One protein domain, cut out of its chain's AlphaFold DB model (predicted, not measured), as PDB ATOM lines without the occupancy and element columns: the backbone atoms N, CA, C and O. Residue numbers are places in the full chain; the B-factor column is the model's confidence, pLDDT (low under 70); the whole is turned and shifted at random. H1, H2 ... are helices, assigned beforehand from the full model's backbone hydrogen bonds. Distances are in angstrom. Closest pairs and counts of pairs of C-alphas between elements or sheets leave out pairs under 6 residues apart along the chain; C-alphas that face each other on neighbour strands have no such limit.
ATOM      1  N   ARG A  33      29.060  -3.521 -24.980       60.84
ATOM      2  CA  ARG A  33      28.370  -2.737 -25.987       60.84
ATOM      3  C   ARG A  33      27.587  -1.682 -25.208       60.84
ATOM      4  O   ARG A  33      26.530  -2.036 -24.704       60.84
ATOM      5  N   TYR A  34      28.118  -0.452 -25.123       66.56
ATOM      6  CA  TYR A  34      27.533   0.684 -24.392       66.56
ATOM      7  C   TYR A  34      26.007   0.624 -24.408       66.56
ATOM      8  O   TYR A  34      25.349   0.915 -25.418       66.56
ATOM      9  N   ASP A  35      25.467   0.159 -23.289       74.50
ATOM     10  CA  ASP A  35      24.059  -0.145 -23.191       74.50
ATOM     11  C   ASP A  35      23.308   1.139 -22.862       74.50
ATOM     12  O   ASP A  35      23.495   1.749 -21.801       74.50
ATOM     13  N   HIS A  36      22.433   1.551 -23.774       86.25
ATOM     14  CA  HIS A  36      21.647   2.757 -23.576       86.25
ATOM     15  C   HIS A  36      20.654   2.617 -22.408       86.25
ATOM     16  O   HIS A  36      20.205   3.641 -21.879       86.25
ATOM     17  N   ILE A  37      20.387   1.394 -21.924       80.56
ATOM     18  CA  ILE A  37      19.611   1.137 -20.700       80.56
ATOM     19  C   ILE A  37      20.234   1.868 -19.501       80.56
ATOM     20  O   ILE A  37      19.518   2.522 -18.744       80.56
ATOM     21  N   SER A  38      21.566   1.869 -19.376       83.50
ATOM     22  CA  SER A  38      22.273   2.580 -18.294       83.50
ATOM     23  C   SER A  38      22.178   4.111 -18.398       83.50
ATOM     24  O   SER A  38      22.415   4.834 -17.432       83.50
ATOM     25  N   THR A  39      21.797   4.617 -19.574       81.06
ATOM     26  CA  THR A  39      21.776   6.046 -19.919       81.06
ATOM     27  C   THR A  39      20.370   6.646 -19.905       81.06
ATOM     28  O   THR A  39      20.213   7.864 -20.040       81.06
ATOM     29  N   GLY A  40      19.350   5.802 -19.708       83.19
ATOM     30  CA  GLY A  40      17.951   6.198 -19.566       83.19
ATOM     31  C   GLY A  40      17.167   6.334 -20.873       83.19
ATOM     32  O   GLY A  40      16.123   6.979 -20.862       83.19
ATOM     33  N   PHE A  41      17.647   5.778 -21.990       88.62
ATOM     34  CA  PHE A  41      16.863   5.648 -23.224       88.62
ATOM     35  C   PHE A  41      17.071   4.253 -23.808       88.62
ATOM     36  O   PHE A  41      18.119   3.969 -24.366       88.62
ATOM     37  N   VAL A  42      16.105   3.352 -23.661       89.31
ATOM     38  CA  VAL A  42      16.252   1.992 -24.194       89.31
ATOM     39  C   VAL A  42      16.107   2.033 -25.716       89.31
ATOM     40  O   VAL A  42      15.119   2.551 -26.227       89.31
ATOM     41  N   LEU A  43      17.082   1.481 -26.442       91.19
ATOM     42  CA  LEU A  43      16.948   1.274 -27.883       91.19
ATOM     43  C   LEU A  43      16.077   0.037 -28.126       91.19
ATOM     44  O   LEU A  43      16.561  -1.093 -28.066       91.19
ATOM     45  N   ASP A  44      14.789   0.252 -28.378       91.88
ATOM     46  CA  ASP A  44      13.824  -0.799 -28.694       91.88
ATOM     47  C   ASP A  44      12.923  -0.427 -29.884       91.88
ATOM     48  O   ASP A  44      12.920   0.705 -30.379       91.88
ATOM     49  N   GLY A  45      12.187  -1.420 -30.394       93.94
ATOM     50  CA  GLY A  45      11.329  -1.248 -31.566       93.94
ATOM     51  C   GLY A  45      12.084  -0.605 -32.733       93.94
ATOM     52  O   GLY A  45      13.211  -0.989 -33.037       93.94
ATOM     53  N   ARG A  46      11.490   0.418 -33.352       93.56
ATOM     54  CA  ARG A  46      12.116   1.155 -34.460       93.56
ATOM     55  C   ARG A  46      13.357   1.951 -34.059       93.56
ATOM     56  O   ARG A  46      14.218   2.169 -34.904       93.56
ATOM     57  N   HIS A  47      13.512   2.330 -32.792       93.75
ATOM     58  CA  HIS A  47      14.718   3.026 -32.332       93.75
ATOM     59  C   HIS A  47      15.948   2.112 -32.262       93.75
ATOM     60  O   HIS A  47      17.069   2.610 -32.266       93.75
ATOM     61  N   ALA A  48      15.771   0.787 -32.243       93.06
ATOM     62  CA  ALA A  48      16.887  -0.156 -32.313       93.06
ATOM     63  C   ALA A  48      17.489  -0.285 -33.727       93.06
ATOM     64  O   ALA A  48      18.579  -0.835 -33.880       93.06
ATOM     65  N   GLU A  49      16.779   0.199 -34.750       92.12
ATOM     66  CA  GLU A  49      17.137   0.022 -36.162       92.12
ATOM     67  C   GLU A  49      17.810   1.264 -36.774       92.12
ATOM     68  O   GLU A  49      18.417   1.170 -37.841       92.12
ATOM     69  N   ILE A  50      17.715   2.430 -36.125       90.69
ATOM     70  CA  ILE A  50      18.254   3.690 -36.659       90.69
ATOM     71  C   ILE A  50      19.765   3.827 -36.428       90.69
ATOM     72  O   ILE A  50      20.325   3.317 -35.458       90.69
ATOM     73  N   GLY A  51      20.431   4.562 -37.322       91.50
ATOM     74  CA  GLY A  51      21.861   4.857 -37.212       91.50
ATOM     75  C   GLY A  51      22.187   5.784 -36.036       91.50
ATOM     76  O   GLY A  51      21.417   6.690 -35.709       91.50
ATOM     77  N   CYS A  52      23.357   5.588 -35.420       90.56
ATOM     78  CA  CYS A  52      23.805   6.334 -34.236       90.56
ATOM     79  C   CYS A  52      23.787   7.861 -34.435       90.56
ATOM     80  O   CYS A  52      23.475   8.617 -33.516       90.56
ATOM     81  N   ASP A  53      24.124   8.316 -35.637       91.75
ATOM     82  CA  ASP A  53      24.207   9.715 -36.054       91.75
ATOM     83  C   ASP A  53      22.843  10.418 -36.127       91.75
ATOM     84  O   ASP A  53      22.788  11.645 -36.020       91.75
ATOM     85  N   THR A  54      21.749   9.652 -36.210       91.06
ATOM     86  CA  THR A  54      20.374  10.177 -36.182       91.06
ATOM     87  C   THR A  54      20.079  10.890 -34.858       91.06
ATOM     88  O   THR A  54      19.419  11.930 -34.832       91.06
ATOM     89  N   CYS A  55      20.604  10.365 -33.746       90.44
ATOM     90  CA  CYS A  55      20.450  10.956 -32.415       90.44
ATOM     91  C   CYS A  55      21.715  11.692 -31.951       90.44
ATOM     92  O   CYS A  55      21.629  12.744 -31.308       90.44
ATOM     93  N   HIS A  56      22.891  11.156 -32.279       92.06
ATOM     94  CA  HIS A  56      24.195  11.687 -31.886       92.06
ATOM     95  C   HIS A  56      24.821  12.492 -33.018       92.06
ATOM     96  O   HIS A  56      25.847  12.124 -33.598       92.06
ATOM     97  N   ALA A  57      24.190  13.625 -33.323       89.31
ATOM     98  CA  ALA A  57      24.651  14.531 -34.362       89.31
ATOM     99  C   ALA A  57      26.126  14.906 -34.144       89.31
ATOM    100  O   ALA A  57      26.525  15.310 -33.049       89.31
ATOM    101  N   LYS A  58      26.937  14.774 -35.201       90.88
ATOM    102  CA  LYS A  58      28.388  15.043 -35.170       90.88
ATOM    103  C   LYS A  58      29.129  14.246 -34.081       90.88
ATOM    104  O   LYS A  58      30.101  14.742 -33.518       90.88
ATOM    105  N   ALA A  59      28.652  13.036 -33.774       90.88
ATOM    106  CA  ALA A  59      29.180  12.169 -32.719       90.88
ATOM    107  C   ALA A  59      29.159  12.803 -31.310       90.88
ATOM    108  O   ALA A  59      29.972  12.467 -30.448       90.88
ATOM    109  N   VAL A  60      28.218  13.719 -31.048       90.69
ATOM    110  CA  VAL A  60      27.992  14.275 -29.709       90.69
ATOM    111  C   VAL A  60      27.003  13.387 -28.951       90.69
ATOM    112  O   VAL A  60      25.807  13.372 -29.241       90.69
ATOM    113  N   PHE A  61      27.514  12.646 -27.964       87.81
ATOM    114  CA  PHE A  61      26.725  11.676 -27.188       87.81
ATOM    115  C   PHE A  61      26.070  12.257 -25.933       87.81
ATOM    116  O   PHE A  61      25.000  11.822 -25.507       87.81
ATOM    117  N   ARG A  62      26.706  13.255 -25.312       88.38
ATOM    118  CA  ARG A  62      26.175  13.898 -24.107       88.38
ATOM    119  C   ARG A  62      25.068  14.883 -24.469       88.38
ATOM    120  O   ARG A  62      25.223  15.685 -25.382       88.38
ATOM    121  N   GLY A  63      23.986  14.858 -23.694       87.88
ATOM    122  CA  GLY A  63      22.871  15.791 -23.857       87.88
ATOM    123  C   GLY A  63      21.871  15.408 -24.951       87.88
ATOM    124  O   GLY A  63      20.987  16.206 -25.251       87.88
ATOM    125  N   THR A  64      21.968  14.204 -25.527       90.50
ATOM    126  CA  THR A  64      20.918  13.678 -26.408       90.50
ATOM    127  C   THR A  64      19.598  13.577 -25.627       90.50
ATOM    128  O   THR A  64      19.574  12.959 -24.556       90.50
ATOM    129  N   PRO A  65      18.508  14.204 -26.110       91.00
ATOM    130  CA  PRO A  65      17.217  14.154 -25.435       91.00
ATOM    131  C   PRO A  65      16.661  12.731 -25.366       91.00
ATOM    132  O   PRO A  65      16.893  11.934 -26.269       91.00
ATOM    133  N   ARG A  66      15.895  12.434 -24.309       91.19
ATOM    134  CA  ARG A  66      15.336  11.088 -24.062       91.19
ATOM    135  C   ARG A  66      13.810  11.032 -24.088       91.19
ATOM    136  O   ARG A  66      13.236   9.955 -24.096       91.19
ATOM    137  N   THR A  67      13.142  12.180 -24.083       92.94
ATOM    138  CA  THR A  67      11.679  12.244 -24.161       92.94
ATOM    139  C   THR A  67      11.235  12.197 -25.615       92.94
ATOM    140  O   THR A  67      11.809  12.914 -26.438       92.94
ATOM    141  N   CYS A  68      10.161  11.463 -25.909       95.12
ATOM    142  CA  CYS A  68       9.602  11.326 -27.256       95.12
ATOM    143  C   CYS A  68       9.447  12.691 -27.948       95.12
ATOM    144  O   CYS A  68      10.018  12.921 -29.010       95.12
ATOM    145  N   ALA A  69       8.780  13.640 -27.283       95.31
ATOM    146  CA  ALA A  69       8.486  14.971 -27.819       95.31
ATOM    147  C   ALA A  69       9.716  15.876 -28.022       95.31
ATOM    148  O   ALA A  69       9.619  16.873 -28.729       95.31
ATOM    149  N   ALA A  70      10.879  15.568 -27.436       93.88
ATOM    150  CA  ALA A  70      12.086  16.368 -27.670       93.88
ATOM    151  C   ALA A  70      12.749  16.053 -29.022       93.88
ATOM    152  O   ALA A  70      13.485  16.888 -29.553       93.88
ATOM    153  N   CYS A  71      12.472  14.870 -29.582       94.25
ATOM    154  CA  CYS A  71      12.901  14.473 -30.924       94.25
ATOM    155  C   CYS A  71      11.734  14.527 -31.922       94.25
ATOM    156  O   CYS A  71      11.867  15.125 -32.985       94.25
ATOM    157  N   HIS A  72      10.569  13.988 -31.559       95.25
ATOM    158  CA  HIS A  72       9.339  14.009 -32.355       95.25
ATOM    159  C   HIS A  72       8.604  15.352 -32.218       95.25
ATOM    160  O   HIS A  72       7.525  15.451 -31.633       95.25
ATOM    161  N   ASN A  73       9.233  16.407 -32.734       93.94
ATOM    162  CA  ASN A  73       8.801  17.804 -32.625       93.94
ATOM    163  C   ASN A  73       8.609  18.498 -33.981       93.94
ATOM    164  O   ASN A  73       8.550  19.725 -34.028       93.94
ATOM    165  N   ASN A  74       8.545  17.734 -35.074       94.00
ATOM    166  CA  ASN A  74       8.489  18.229 -36.453       94.00
ATOM    167  C   ASN A  74       9.731  19.022 -36.910       94.00
ATOM    168  O   ASN A  74       9.722  19.591 -37.996       94.00
ATOM    169  N   VAL A  75      10.804  19.049 -36.110       91.25
ATOM    170  CA  VAL A  75      12.101  19.636 -36.483       91.25
ATOM    171  C   VAL A  75      13.159  18.549 -36.644       91.25
ATOM    172  O   VAL A  75      13.884  18.547 -37.633       91.25
ATOM    173  N   ARG A  76      13.266  17.629 -35.677       89.50
ATOM    174  CA  ARG A  76      14.237  16.517 -35.720       89.50
ATOM    175  C   ARG A  76      13.625  15.238 -36.278       89.50
ATOM    176  O   ARG A  76      14.246  14.571 -37.092       89.50
ATOM    177  N   ALA A  77      12.418  14.915 -35.833       92.06
ATOM    178  CA  ALA A  77      11.615  13.804 -36.314       92.06
ATOM    179  C   ALA A  77      10.147  14.230 -36.387       92.06
ATOM    180  O   ALA A  77       9.730  15.187 -35.721       92.06
ATOM    181  N   GLU A  78       9.370  13.512 -37.191       93.25
ATOM    182  CA  GLU A  78       7.932  13.739 -37.312       93.25
ATOM    183  C   GLU A  78       7.263  13.628 -35.938       93.25
ATOM    184  O   GLU A  78       7.456  12.653 -35.213       93.25
ATOM    185  N   GLY A  79       6.540  14.676 -35.554       94.38
ATOM    186  CA  GLY A  79       5.815  14.765 -34.296       94.38
ATOM    187  C   GLY A  79       4.332  14.458 -34.464       94.38
ATOM    188  O   GLY A  79       3.913  13.700 -35.335       94.38
ATOM    189  N   LYS A  80       3.510  15.085 -33.621       94.38
ATOM    190  CA  LYS A  80       2.050  15.036 -33.765       94.38
ATOM    191  C   LYS A  80       1.660  15.669 -35.105       94.38
ATOM    192  O   LYS A  80       1.992  16.829 -35.361       94.38
ATOM    193  N   THR A  81       0.952  14.911 -35.939       91.44
ATOM    194  CA  THR A  81       0.382  15.422 -37.191       91.44
ATOM    195  C   THR A  81      -0.810  16.333 -36.902       91.44
ATOM    196  O   THR A  81      -1.377  16.322 -35.807       91.44
ATOM    197  N   PHE A  82      -1.263  17.089 -37.904       90.69
ATOM    198  CA  PHE A  82      -2.449  17.942 -37.771       90.69
ATOM    199  C   PHE A  82      -3.748  17.154 -37.488       90.69
ATOM    200  O   PHE A  82      -4.733  17.739 -37.044       90.69
ATOM    201  N   ARG A  83      -3.754  15.836 -37.748       90.25
ATOM    202  CA  ARG A  83      -4.883  14.923 -37.488       90.25
ATOM    203  C   ARG A  83      -4.788  14.219 -36.134       90.25
ATOM    204  O   ARG A  83      -5.686  13.456 -35.793       90.25
ATOM    205  N   HIS A  84      -3.713  14.441 -35.379       93.69
ATOM    206  CA  HIS A  84      -3.523  13.823 -34.074       93.69
ATOM    207  C   HIS A  84      -4.636  14.249 -33.105       93.69
ATOM    208  O   HIS A  84      -5.060  15.408 -33.095       93.69
ATOM    209  N   ILE A  85      -5.089  13.325 -32.255       91.19
ATOM    210  CA  ILE A  85      -6.053  13.632 -31.191       91.19
ATOM    211  C   ILE A  85      -5.413  14.646 -30.229       91.19
ATOM    212  O   ILE A  85      -4.316  14.385 -29.730       91.19
ATOM    213  N   PRO A  86      -6.029  15.809 -29.955       89.69
ATOM    214  CA  PRO A  86      -5.452  16.774 -29.024       89.69
ATOM    215  C   PRO A  86      -5.253  16.144 -27.639       89.69
ATOM    216  O   PRO A  86      -6.212  15.722 -27.002       89.69
ATOM    217  N   THR A  87      -4.004  16.064 -27.184       90.88
ATOM    218  CA  THR A  87      -3.647  15.527 -25.865       90.88
ATOM    219  C   THR A  87      -2.318  16.107 -25.388       90.88
ATOM    220  O   THR A  87      -1.419  16.406 -26.191       90.88
ATOM    221  N   THR A  88      -2.201  16.244 -24.071       91.56
ATOM    222  CA  THR A  88      -0.974  16.564 -23.337       91.56
ATOM    223  C   THR A  88      -0.339  15.336 -22.688       91.56
ATOM    224  O   THR A  88       0.713  15.475 -22.068       91.56
ATOM    225  N   ASP A  89      -0.956  14.161 -22.824       93.19
ATOM    226  CA  ASP A  89      -0.453  12.918 -22.250       93.19
ATOM    227  C   ASP A  89       0.892  12.530 -22.870       93.19
ATOM    228  O   ASP A  89       1.255  12.947 -23.983       93.19
ATOM    229  N   ALA A  90       1.644  11.736 -22.113       94.25
ATOM    230  CA  ALA A  90       2.916  11.196 -22.559       94.25
ATOM    231  C   ALA A  90       2.701  10.270 -23.767       94.25
ATOM    232  O   ALA A  90       1.700   9.569 -23.850       94.25
ATOM    233  N   CYS A  91       3.620  10.262 -24.733       95.56
ATOM    234  CA  CYS A  91       3.407   9.561 -26.003       95.56
ATOM    235  C   CYS A  91       3.185   8.052 -25.811       95.56
ATOM    236  O   CYS A  91       2.376   7.443 -26.510       95.56
ATOM    237  N   GLU A  92       3.876   7.475 -24.833       93.06
ATOM    238  CA  GLU A  92       3.810   6.077 -24.421       93.06
ATOM    239  C   GLU A  92       2.465   5.662 -23.808       93.06
ATOM    240  O   GLU A  92       2.219   4.465 -23.654       93.06
TER     241      GLU A  92
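This is residues 33 to 92 of the 155 residues of an uncharacterized protein of Sphingopyxis sp. LC81 (UniProt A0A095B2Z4). This is a winding chain of loops with little regular structure, in which four one-turn helices lie scattered without touching and a long last loop reaches out at the end away from Arg 33, where residues 82 to 89 stick out. The printed part has 60 residues, 16 of them in H1, H2, H3 and H4, in that order; it is all helix, with no named strand. It is only just loose, close to compact, with a radius of gyration of the C-alphas of 12.9 A, and elongated, 39 by 22 by 21 A.

Find C-alpha 36 at (21.647, 2.757, -23.576), where H1, residues 36 to 39, begins. H2 is residues 45 to 48, H3 residues 52 to 55, 6.0 A long, and H4 residues 68 to 71, ending at C-alpha 71 (12.901, 14.473, -30.924).

H3 and H4 are only just apart, 8.5 A at the closest. H1 is apart from H2, H3 and H4, and H2 from H3 and H4. Each helix is too short for an O i to N i+4 pair; its one O i to N i+3 pair is within range.

Look for the farthest C-alphas at Arg 33 and Arg 83, 39.4 A apart. The printed part has no cut; H3 to H4 is a long link. Residues 33 to 34 have pLDDT under 70.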